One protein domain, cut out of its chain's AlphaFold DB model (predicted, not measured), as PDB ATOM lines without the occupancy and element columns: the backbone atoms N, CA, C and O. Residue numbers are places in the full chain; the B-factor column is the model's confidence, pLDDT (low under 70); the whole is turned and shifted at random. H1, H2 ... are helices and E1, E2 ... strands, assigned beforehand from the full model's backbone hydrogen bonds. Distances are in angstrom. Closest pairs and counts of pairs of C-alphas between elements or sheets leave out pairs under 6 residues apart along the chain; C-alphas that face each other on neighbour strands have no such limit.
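AT A GLANCE: This is residues 513 to 595 of the 805 residues of the protein "Molecular chaperone of HSP90 family protein" of Mycolicibacterium conceptionense (UniProt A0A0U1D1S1). A strongly twisted sheet of six strands is built round E5, which bends by 80 degrees at residue 577: the hairpin E1 and E2 adjoins it through E2, the hairpin E3 and E4 adjoins it through E3, and E6 pairs with its last residues. The helix H1 leads away from one end of the sheet, grazing it with residues 522 to 525, and the long loop of residues 543 to 558 reaches out from the same end. The printed part has 83 residues, with one named helix and six named strands in the order H1, E1, E2, E3, E4, E5, E6. The sheet is branched and mixed, with E3 and E5 parallel and the other neighbour pairs antiparallel; the class is mixed, helices and strands. The whole is only just compact, close to loose, with a radius of gyration of the C-alphas of 14.0 A and spans of 40 by 29 by 19 A.

IN THESE COORDINATES: E5, residues 574 to 582, is the longest strand and measures 18.7 A, from C-alpha 574 at (-0.004, 45.546, -36.692). E2 is residues 536 to 542, 17.4 A, and E1 is residues 527 to 530. E3 is residues 559 to 563, 13.8 A, and E4 is residues 566 to 570, 12.1 A. E6 is residues 590 to 592, ending with C-alpha 592 at (4.314, 55.397, -44.087). H1, residues 513 to 525, measures 18.6 A and begins with C-alpha 513 at (4.119, 24.621, -28.520).

HOW THE PARTS SIT: E2 and E6 lie on one side of E5, E3 on the other side. The pairing is staggered: E5 pairs with E2 over residues 574 to 578, with E3 over 576 to 579 and with E6 over 580 to 582. Between E2 and E5, N 577 and O 539 are 2.9 A apart; between E3 and E5, N 562 and O 578 are 2.8 A apart; between E5 and E6, N 591 and O 581 are 2.8 A apart. E1, an edge strand, has N 540 and O 527 at 2.8 A across to E2. E4, also an edge strand, has N 561 and O 569 at 2.8 A across to E3. E5 and E6 form a hairpin. E1 and E4 are apart. H1 is on the sheet but only grazes it; the closest C-alphas of H1 and E2, those of Ser 525 and Gly 541, are 4.7 A apart. In H1 every O i to N i+4 pair is within hydrogen-bond range.

THE WHOLE: The two C-alphas farthest apart, those of Asp 533 and Asp 551, are 44.3 A apart. The printed part has no cut. The link from E2 to E3, 16 residues, is long; within it residues 548 to 549 pair with residues 552 to 553, antiparallel. The mean pLDDT of the printed part is 80.0, with residues 545 to 557 and 584 to 588 under 70.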
ATOM      1  N   GLU A 513       5.544  24.637 -28.170       86.00
ATOM      2  CA  GLU A 513       4.119  24.621 -28.520       86.00
ATOM      3  C   GLU A 513       3.556  26.044 -28.595       86.00
ATOM      4  O   GLU A 513       2.930  26.415 -29.588       86.00
ATOM      5  N   SER A 514       3.861  26.871 -27.591       82.31
ATOM      6  CA  SER A 514       3.484  28.288 -27.554       82.31
ATOM      7  C   SER A 514       4.090  29.039 -28.745       82.31
ATOM      8  O   SER A 514       3.389  29.785 -29.422       82.31
ATOM      9  N   LEU A 515       5.364  28.790 -29.066       84.62
ATOM     10  CA  LEU A 515       6.047  29.388 -30.218       84.62
ATOM     11  C   LEU A 515       5.394  29.009 -31.555       84.62
ATOM     12  O   LEU A 515       5.217  29.877 -32.406       84.62
ATOM     13  N   ASP A 516       5.046  27.735 -31.749       87.75
ATOM     14  CA  ASP A 516       4.431  27.251 -32.990       87.75
ATOM     15  C   ASP A 516       3.015  27.806 -33.180       87.75
ATOM     16  O   ASP A 516       2.656  28.259 -34.273       87.75
ATOM     17  N   LYS A 517       2.242  27.865 -32.089       84.88
ATOM     18  CA  LYS A 517       0.924  28.503 -32.072       84.88
ATOM     19  C   LYS A 517       1.023  29.965 -32.489       84.88
ATOM     20  O   LYS A 517       0.321  30.377 -33.410       84.88
ATOM     21  N   ILE A 518       1.922  30.715 -31.845       83.19
ATOM     22  CA  ILE A 518       2.173  32.122 -32.155       83.19
ATOM     23  C   ILE A 518       2.517  32.226 -33.637       83.19
ATOM     24  O   ILE A 518       1.745  32.775 -34.415       83.19
ATOM     25  N   ARG A 519       3.611  31.605 -34.075       87.75
ATOM     26  CA  ARG A 519       4.077  31.642 -35.468       87.75
ATOM     27  C   ARG A 519       2.969  31.340 -36.488       87.75
ATOM     28  O   ARG A 519       2.896  32.004 -37.520       87.75
ATOM     29  N   THR A 520       2.087  30.385 -36.198       87.88
ATOM     30  CA  THR A 520       0.929  30.066 -37.046       87.88
ATOM     31  C   THR A 520      -0.087  31.209 -37.093       87.88
ATOM     32  O   THR A 520      -0.538  31.592 -38.175       87.88
ATOM     33  N   GLU A 521      -0.427  31.796 -35.945       83.62
ATOM     34  CA  GLU A 521      -1.296  32.973 -35.865       83.62
ATOM     35  C   GLU A 521      -0.697  34.163 -36.633       83.62
ATOM     36  O   GLU A 521      -1.407  34.740 -37.462       83.62
ATOM     37  N   PHE A 522       0.609  34.441 -36.483       87.88
ATOM     38  CA  PHE A 522       1.330  35.445 -37.284       87.88
ATOM     39  C   PHE A 522       1.099  35.228 -38.770       87.88
ATOM     40  O   PHE A 522       0.599  36.105 -39.474       87.88
ATOM     41  N   ALA A 523       1.458  34.029 -39.232       88.94
ATOM     42  CA  ALA A 523       1.508  33.694 -40.637       88.94
ATOM     43  C   ALA A 523       0.131  33.792 -41.267       88.94
ATOM     44  O   ALA A 523      -0.034  34.322 -42.360       88.94
ATOM     45  N   SER A 524      -0.873  33.359 -40.519       86.19
ATOM     46  CA  SER A 524      -2.255  33.402 -40.951       86.19
ATOM     47  C   SER A 524      -2.829  34.823 -41.055       86.19
ATOM     48  O   SER A 524      -3.858  34.986 -41.704       86.19
ATOM     49  N   SER A 525      -2.223  35.821 -40.398       85.38
ATOM     50  CA  SER A 525      -2.671  37.225 -40.405       85.38
ATOM     51  C   SER A 525      -1.995  38.078 -41.481       85.38
ATOM     52  O   SER A 525      -2.493  39.143 -41.828       85.38
ATOM     53  N   LEU A 526      -0.842  37.649 -41.998       90.69
ATOM     54  CA  LEU A 526      -0.044  38.469 -42.899       90.69
ATOM     55  C   LEU A 526      -0.604  38.491 -44.319       90.69
ATOM     56  O   LEU A 526      -0.948  37.467 -44.903       90.69
ATOM     57  N   SER A 527      -0.587  39.674 -44.924       91.00
ATOM     58  CA  SER A 527      -0.861  39.867 -46.346       91.00
ATOM     59  C   SER A 527       0.083  40.912 -46.945       91.00
ATOM     60  O   SER A 527       0.527  41.824 -46.244       91.00
ATOM     61  N   PRO A 528       0.439  40.809 -48.233       92.00
ATOM     62  CA  PRO A 528       1.237  41.840 -48.878       92.00
ATOM     63  C   PRO A 528       0.439  43.142 -49.011       92.00
ATOM     64  O   PRO A 528      -0.743  43.128 -49.356       92.00
ATOM     65  N   ILE A 529       1.111  44.272 -48.796       90.44
ATOM     66  CA  ILE A 529       0.570  45.610 -49.051       90.44
ATOM     67  C   ILE A 529       1.385  46.295 -50.149       90.44
ATOM     68  O   ILE A 529       2.621  46.220 -50.181       90.44
ATOM     69  N   TYR A 530       0.669  46.939 -51.067       88.19
ATOM     70  CA  TYR A 530       1.221  47.531 -52.280       88.19
ATOM     71  C   TYR A 530       0.972  49.035 -52.307       88.19
ATOM     72  O   TYR A 530      -0.075  49.502 -51.853       88.19
ATOM     73  N   ASP A 531       1.926  49.780 -52.858       84.69
ATOM     74  CA  ASP A 531       1.733  51.194 -53.173       84.69
ATOM     75  C   ASP A 531       0.873  51.383 -54.442       84.69
ATOM     76  O   ASP A 531       0.486  50.432 -55.129       84.69
ATOM     77  N   LYS A 532       0.579  52.643 -54.777       80.00
ATOM     78  CA  LYS A 532      -0.169  53.035 -55.987       80.00
ATOM     79  C   LYS A 532       0.472  52.575 -57.306       80.00
ATOM     80  O   LYS A 532      -0.223  52.474 -58.313       80.00
ATOM     81  N   ASP A 533       1.781  52.331 -57.301       83.62
ATOM     82  CA  ASP A 533       2.573  51.901 -58.455       83.62
ATOM     83  C   ASP A 533       2.710  50.361 -58.488       83.62
ATOM     84  O   ASP A 533       3.435  49.810 -59.318       83.62
ATOM     85  N   ASN A 534       1.964  49.660 -57.621       85.38
ATOM     86  CA  ASN A 534       1.914  48.207 -57.467       85.38
ATOM     87  C   ASN A 534       3.245  47.576 -57.015       85.38
ATOM     88  O   ASN A 534       3.492  46.390 -57.256       85.38
ATOM     89  N   ASN A 535       4.106  48.336 -56.335       87.00
ATOM     90  CA  ASN A 535       5.286  47.784 -55.679       87.00
ATOM     91  C   ASN A 535       4.909  47.259 -54.297       87.00
ATOM     92  O   ASN A 535       4.214  47.934 -53.537       87.00
ATOM     93  N   MET A 536       5.415  46.080 -53.932       91.06
ATOM     94  CA  MET A 536       5.277  45.588 -52.565       91.06
ATOM     95  C   MET A 536       6.118  46.464 -51.631       91.06
ATOM     96  O   MET A 536       7.339  46.623 -51.795       91.06
ATOM     97  N   ILE A 537       5.461  47.041 -50.633       91.06
ATOM     98  CA  ILE A 537       6.110  47.904 -49.643       91.06
ATOM     99  C   ILE A 537       6.054  47.325 -48.232       91.06
ATOM    100  O   ILE A 537       6.699  47.861 -47.336       91.06
ATOM    101  N   GLY A 538       5.343  46.220 -48.029       92.94
ATOM    102  CA  GLY A 538       5.310  45.518 -46.756       92.94
ATOM    103  C   GLY A 538       4.537  44.210 -46.830       92.94
ATOM    104  O   GLY A 538       3.889  43.900 -47.832       92.94
ATOM    105  N   ARG A 539       4.598  43.463 -45.734       93.69
ATOM    106  CA  ARG A 539       3.769  42.290 -45.456       93.69
ATOM    107  C   ARG A 539       3.193  42.513 -44.076       93.69
ATOM    108  O   ARG A 539       3.950  42.536 -43.109       93.69
ATOM    109  N   VAL A 540       1.898  42.780 -44.021       91.50
ATOM    110  CA  VAL A 540       1.236  43.378 -42.867       91.50
ATOM    111  C   VAL A 540      -0.022  42.594 -42.545       91.50
ATOM    112  O   VAL A 540      -0.780  42.211 -43.438       91.50
ATOM    113  N   GLY A 541      -0.227  42.359 -41.260       89.69
ATOM    114  CA  GLY A 541      -1.430  41.777 -40.683       89.69
ATOM    115  C   GLY A 541      -1.934  42.642 -39.541       89.69
ATOM    116  O   GLY A 541      -1.222  43.525 -39.056       89.69
ATOM    117  N   LEU A 542      -3.163  42.396 -39.104       85.50
ATOM    118  CA  LEU A 542      -3.650  42.943 -37.842       85.50
ATOM    119  C   LEU A 542      -3.125  42.094 -36.686       85.50
ATOM    120  O   LEU A 542      -3.027  40.871 -36.795       85.50
ATOM    121  N   HIS A 543      -2.753  42.753 -35.595       82.44
ATOM    122  CA  HIS A 543      -2.275  42.072 -34.404       82.44
ATOM    123  C   HIS A 543      -3.404  41.262 -33.737       82.44
ATOM    124  O   HIS A 543      -4.531  41.742 -33.631       82.44
ATOM    125  N   LEU A 544      -3.103  40.037 -33.286       77.75
ATOM    126  CA  LEU A 544      -4.097  39.072 -32.789       77.75
ATOM    127  C   LEU A 544      -3.983  38.753 -31.282       77.75
ATOM    128  O   LEU A 544      -4.529  37.752 -30.833       77.75
ATOM    129  N   GLY A 545      -3.308  39.581 -30.477       69.56
ATOM    130  CA  GLY A 545      -3.391  39.523 -29.004       69.56
ATOM    131  C   GLY A 545      -2.656  38.353 -28.333       69.56
ATOM    132  O   GLY A 545      -2.963  37.979 -27.204       69.56
ATOM    133  N   TRP A 546      -1.692  37.766 -29.028       66.12
ATOM    134  CA  TRP A 546      -0.790  36.685 -28.605       66.12
ATOM    135  C   TRP A 546       0.344  37.086 -27.633       66.12
ATOM    136  O   TRP A 546       1.153  36.238 -27.263       66.12
ATOM    137  N   ASP A 547       0.387  38.333 -27.154       58.81
ATOM    138  CA  ASP A 547       1.407  38.827 -26.201       58.81
ATOM    139  C   ASP A 547       1.216  38.268 -24.770       58.81
ATOM    140  O   ASP A 547       1.975  38.570 -23.846       58.81
ATOM    141  N   HIS A 548       0.171  37.451 -24.578       55.94
ATOM    142  CA  HIS A 548      -0.237  36.833 -23.318       55.94
ATOM    143  C   HIS A 548      -0.416  35.327 -23.499       55.94
ATOM    144  O   HIS A 548      -1.528  34.837 -23.720       55.94
ATOM    145  N   ILE A 549       0.684  34.581 -23.416       54.97
ATOM    146  CA  ILE A 549       0.653  33.118 -23.404       54.97
ATOM    147  C   ILE A 549       1.307  32.627 -22.111       54.97
ATOM    148  O   ILE A 549       2.376  33.097 -21.729       54.97
ATOM    149  N   ASP A 550       0.621  31.706 -21.429       52.75
ATOM    150  CA  ASP A 550       1.049  31.066 -20.178       52.75
ATOM    151  C   ASP A 550       1.316  32.034 -18.999       52.75
ATOM    152  O   ASP A 550       2.192  31.776 -18.179       52.75
ATOM    153  N   ASP A 551       0.585  33.156 -18.914       50.06
ATOM    154  CA  ASP A 551       0.737  34.212 -17.886       50.06
ATOM    155  C   ASP A 551       2.132  34.878 -17.828       50.06
ATOM    156  O   ASP A 551       2.459  35.603 -16.881       50.06
ATOM    157  N   ILE A 552       2.962  34.685 -18.859       49.75
ATOM    158  CA  ILE A 552       4.283  35.305 -18.980       49.75
ATOM    159  C   ILE A 552       4.196  36.478 -19.954       49.75
ATOM    160  O   ILE A 552       3.869  36.316 -21.126       49.75
ATOM    161  N   TRP A 553       4.557  37.667 -19.476       56.06
ATOM    162  CA  TRP A 553       4.782  38.824 -20.337       56.06
ATOM    163  C   TRP A 553       6.122  38.678 -21.058       56.06
ATOM    164  O   TRP A 553       7.176  38.662 -20.416       56.06
ATOM    165  N   PHE A 554       6.099  38.614 -22.388       58.00
ATOM    166  CA  PHE A 554       7.300  38.687 -23.219       58.00
ATOM    167  C   PHE A 554       7.101  39.702 -24.351       58.00
ATOM    168  O   PHE A 554       6.006  39.877 -24.871       58.00
ATOM    169  N   SER A 555       8.174  40.406 -24.714       56.94
ATOM    170  CA  SER A 555       8.159  41.415 -25.777       56.94
ATOM    171  C   SER A 555       8.514  40.751 -27.106       56.94
ATOM    172  O   SER A 555       9.697  40.610 -27.413       56.94
ATOM    173  N   VAL A 556       7.516  40.324 -27.881       67.69
ATOM    174  CA  VAL A 556       7.701  40.002 -29.308       67.69
ATOM    175  C   VAL A 556       7.625  41.283 -30.130       67.69
ATOM    176  O   VAL A 556       6.771  42.137 -29.897       67.69
ATOM    177  N   ASP A 557       8.509  41.421 -31.115       69.50
ATOM    178  CA  ASP A 557       8.332  42.430 -32.152       69.50
ATOM    179  C   ASP A 557       7.188  41.960 -33.053       69.50
ATOM    180  O   ASP A 557       7.351  41.079 -33.903       69.50
ATOM    181  N   THR A 558       6.009  42.540 -32.849       78.25
ATOM    182  CA  THR A 558       4.824  42.209 -33.641       78.25
ATOM    183  C   THR A 558       4.945  42.818 -35.028       78.25
ATOM    184  O   THR A 558       4.783  42.110 -36.021       78.25
ATOM    185  N   PHE A 559       5.342  44.089 -35.118       87.75
ATOM    186  CA  PHE A 559       5.559  44.786 -36.379       87.75
ATOM    187  C   PHE A 559       6.739  45.754 -36.335       87.75
ATOM    188  O   PHE A 559       6.976  46.440 -35.340       87.75
ATOM    189  N   SER A 560       7.481  45.825 -37.441       89.19
ATOM    190  CA  SER A 560       8.669  46.670 -37.584       89.19
ATOM    191  C   SER A 560       8.663  47.463 -38.890       89.19
ATOM    192  O   SER A 560       8.462  46.923 -39.979       89.19
ATOM    193  N   MET A 561       8.962  48.755 -38.797       89.19
ATOM    194  CA  MET A 561       9.144  49.634 -39.949       89.19
ATOM    195  C   MET A 561      10.620  49.794 -40.296       89.19
ATOM    196  O   MET A 561      11.463  49.970 -39.413       89.19
ATOM    197  N   TYR A 562      10.926  49.801 -41.592       91.31
ATOM    198  CA  TYR A 562      12.287  49.888 -42.111       91.31
ATOM    199  C   TYR A 562      12.473  51.109 -43.012       91.31
ATOM    200  O   TYR A 562      11.731  51.320 -43.971       91.31
ATOM    201  N   CYS A 563      13.519  51.893 -42.750       87.44
ATOM    202  CA  CYS A 563      13.941  53.021 -43.580       87.44
ATOM    203  C   CYS A 563      15.225  52.677 -44.325       87.44
ATOM    204  O   CYS A 563      16.272  52.471 -43.709       87.44
ATOM    205  N   GLY A 564      15.160  52.644 -45.658       86.88
ATOM    206  CA  GLY A 564      16.325  52.330 -46.489       86.88
ATOM    207  C   GLY A 564      16.979  50.996 -46.116       86.88
ATOM    208  O   GLY A 564      18.202  50.915 -46.046       86.88
ATOM    209  N   GLY A 565      16.140  50.002 -45.810       91.25
ATOM    210  CA  GLY A 565      16.536  48.641 -45.463       91.25
ATOM    211  C   GLY A 565      16.778  48.370 -43.979       91.25
ATOM    212  O   GLY A 565      16.909  47.209 -43.615       91.25
ATOM    213  N   LEU A 566      16.797  49.397 -43.120       92.00
ATOM    214  CA  LEU A 566      17.146  49.261 -41.701       92.00
ATOM    215  C   LEU A 566      15.963  49.537 -40.772       92.00
ATOM    216  O   LEU A 566      15.230  50.501 -40.996       92.00
ATOM    217  N   LYS A 567      15.818  48.727 -39.717       90.12
ATOM    218  CA  LYS A 567      14.769  48.846 -38.698       90.12
ATOM    219  C   LYS A 567      14.836  50.227 -38.047       90.12
ATOM    220  O   LYS A 567      15.909  50.712 -37.672       90.12
ATOM    221  N   ALA A 568      13.683  50.872 -37.960       83.69
ATOM    222  CA  ALA A 568      13.549  52.271 -37.583       83.69
ATOM    223  C   ALA A 568      12.491  52.480 -36.495       83.69
ATOM    224  O   ALA A 568      12.739  53.238 -35.568       83.69
ATOM    225  N   ASP A 569      11.343  51.817 -36.590       82.56
ATOM    226  CA  ASP A 569      10.188  52.065 -35.719       82.56
ATOM    227  C   ASP A 569       9.386  50.774 -35.533       82.56
ATOM    228  O   ASP A 569       9.585  49.812 -36.283       82.56
ATOM    229  N   THR A 570       8.473  50.753 -34.569       82.06
ATOM    230  CA  THR A 570       7.559  49.630 -34.320       82.06
ATOM    231  C   THR A 570       6.145  50.148 -34.068       82.06
ATOM    232  O   THR A 570       5.942  51.284 -33.638       82.06
ATOM    233  N   ASP A 571       5.146  49.321 -34.369       78.50
ATOM    234  CA  ASP A 571       3.741  49.658 -34.136       78.50
ATOM    235  C   ASP A 571       2.979  48.414 -33.724       78.50
ATOM    236  O   ASP A 571       2.824  47.477 -34.493       78.50
ATOM    237  N   SER A 572       2.493  48.394 -32.499       74.94
ATOM    238  CA  SER A 572       1.959  47.177 -31.914       74.94
ATOM    239  C   SER A 572       0.516  46.859 -32.336       74.94
ATOM    240  O   SER A 572      -0.011  45.820 -31.956       74.94
ATOM    241  N   ARG A 573      -0.135  47.717 -33.140       77.31
ATOM    242  CA  ARG A 573      -1.463  47.426 -33.723       77.31
ATOM    243  C   ARG A 573      -1.395  46.436 -34.881       77.31
ATOM    244  O   ARG A 573      -2.390  45.787 -35.206       77.31
ATOM    245  N   TYR A 574      -0.232  46.348 -35.507       84.94
ATOM    246  CA  TYR A 574      -0.004  45.546 -36.692       84.94
ATOM    247  C   TYR A 574       0.934  44.380 -36.387       84.94
ATOM    248  O   TYR A 574       1.609  44.336 -35.358       84.94
ATOM    249  N   SER A 575       0.986  43.453 -37.334       88.31
ATOM    250  CA  SER A 575       1.963  42.375 -37.407       88.31
ATOM    251  C   SER A 575       2.744  42.479 -38.718       88.31
ATOM    252  O   SER A 575       2.158  42.812 -39.748       88.31
ATOM    253  N   GLY A 576       4.045  42.188 -38.719       92.25
ATOM    254  CA  GLY A 576       4.860  42.078 -39.932       92.25
ATOM    255  C   GLY A 576       5.856  43.212 -40.162       92.25
ATOM    256  O   GLY A 576       6.506  43.693 -39.238       92.25
ATOM    257  N   ILE A 577       6.042  43.604 -41.421       93.62
ATOM    258  CA  ILE A 577       7.064  44.580 -41.820       93.62
ATOM    259  C   ILE A 577       6.568  45.563 -42.865       93.62
ATOM    260  O   ILE A 577       5.752  45.219 -43.723       93.62
ATOM    261  N   MET A 578       7.112  46.778 -42.839       92.00
ATOM    262  CA  MET A 578       6.767  47.818 -43.808       92.00
ATOM    263  C   MET A 578       7.924  48.784 -44.083       92.00
ATOM    264  O   MET A 578       8.676  49.159 -43.183       92.00
ATOM    265  N   LYS A 579       8.038  49.246 -45.331       90.88
ATOM    266  CA  LYS A 579       8.912  50.357 -45.717       90.88
ATOM    267  C   LYS A 579       8.339  51.680 -45.209       90.88
ATOM    268  O   LYS A 579       7.164  51.977 -45.399       90.88
ATOM    269  N   GLY A 580       9.199  52.506 -44.629       86.75
ATOM    270  CA  GLY A 580       8.865  53.854 -44.186       86.75
ATOM    271  C   GLY A 580       9.900  54.884 -44.619       86.75
ATOM    272  O   GLY A 580      10.989  54.560 -45.102       86.75
ATOM    273  N   SER A 581       9.551  56.148 -44.408       80.94
ATOM    274  CA  SER A 581      10.453  57.290 -44.541       80.94
ATOM    275  C   SER A 581      10.696  57.936 -43.175       80.94
ATOM    276  O   SER A 581       9.748  58.108 -42.410       80.94
ATOM    277  N   PRO A 582      11.935  58.332 -42.834       76.75
ATOM    278  CA  PRO A 582      12.224  58.909 -41.527       76.75
ATOM    279  C   PRO A 582      11.645  60.327 -41.399       76.75
ATOM    280  O   PRO A 582      11.805  61.147 -42.303       76.75
ATOM    281  N   THR A 583      11.041  60.653 -40.253       70.88
ATOM    282  CA  THR A 583      10.506  62.004 -39.963       70.88
ATOM    283  C   THR A 583      11.533  62.922 -39.291       70.88
ATOM    284  O   THR A 583      11.430  64.146 -39.378       70.88
ATOM    285  N   ARG A 584      12.564  62.351 -38.647       65.56
ATOM    286  CA  ARG A 584      13.621  63.089 -37.933       65.56
ATOM    287  C   ARG A 584      15.010  62.478 -38.098       65.56
ATOM    288  O   ARG A 584      15.177  61.370 -38.600       65.56
ATOM    289  N   ALA A 585      16.033  63.201 -37.632       59.75
ATOM    290  CA  ALA A 585      17.428  62.850 -37.895       59.75
ATOM    291  C   ALA A 585      17.905  61.536 -37.266       59.75
ATOM    292  O   ALA A 585      18.717  60.837 -37.869       59.75
ATOM    293  N   ARG A 586      17.368  61.191 -36.091       64.06
ATOM    294  CA  ARG A 586      17.648  59.930 -35.399       64.06
ATOM    295  C   ARG A 586      16.999  58.718 -36.080       64.06
ATOM    296  O   ARG A 586      17.380  57.602 -35.760       64.06
ATOM    297  N   ARG A 587      16.094  58.915 -37.051       67.56
ATOM    298  CA  ARG A 587      15.424  57.848 -37.827       67.56
ATOM    299  C   ARG A 587      14.799  56.735 -36.982       67.56
ATOM    300  O   ARG A 587      14.716  55.598 -37.418       67.56
ATOM    301  N   ASP A 588      14.414  57.068 -35.769       66.50
ATOM    302  CA  ASP A 588      13.683  56.230 -34.824       66.50
ATOM    303  C   ASP A 588      12.187  56.596 -34.810       66.50
ATOM    304  O   ASP A 588      11.488  56.360 -33.834       66.50
ATOM    305  N   GLN A 589      11.744  57.293 -35.861       71.06
ATOM    306  CA  GLN A 589      10.370  57.708 -36.110       71.06
ATOM    307  C   GLN A 589      10.133  57.732 -37.611       71.06
ATOM    308  O   GLN A 589      10.965  58.265 -38.368       71.06
ATOM    309  N   THR A 590       9.006  57.175 -38.035       73.12
ATOM    310  CA  THR A 590       8.748  56.938 -39.455       73.12
ATOM    311  C   THR A 590       7.350  57.346 -39.900       73.12
ATOM    312  O   THR A 590       6.375  57.308 -39.156       73.12
ATOM    313  N   LYS A 591       7.260  57.767 -41.160       80.12
ATOM    314  CA  LYS A 591       6.007  57.966 -41.873       80.12
ATOM    315  C   LYS A 591       5.866  56.893 -42.934       80.12
ATOM    316  O   LYS A 591       6.821  56.617 -43.669       80.12
ATOM    317  N   VAL A 592       4.676  56.320 -43.017       78.31
ATOM    318  CA  VAL A 592       4.314  55.397 -44.087       78.31
ATOM    319  C   VAL A 592       4.044  56.200 -45.358       78.31
ATOM    320  O   VAL A 592       3.307  57.188 -45.326       78.31
ATOM    321  N   ASP A 593       4.628  55.785 -46.480       75.25
ATOM    322  CA  ASP A 593       4.349  56.379 -47.794       75.25
ATOM    323  C   ASP A 593       3.150  55.679 -48.460       75.25
ATOM    324  O   ASP A 593       3.260  55.083 -49.528       75.25
ATOM    325  N   LEU A 594       2.010  55.691 -47.766       83.06
ATOM    326  CA  LEU A 594       0.728  55.176 -48.250       83.06
ATOM    327  C   LEU A 594      -0.343  56.252 -48.147       83.06
ATOM    328  O   LEU A 594      -0.325  57.082 -47.234       83.06
ATOM    329  N   SER A 595      -1.300  56.221 -49.069       85.94
ATOM    330  CA  SER A 595      -2.532  56.988 -48.917       85.94
ATOM    331  C   SER A 595      -3.495  56.289 -47.953       85.94
ATOM    332  O   SER A 595      -3.396  55.085 -47.707       85.94
TER     333      SER A 595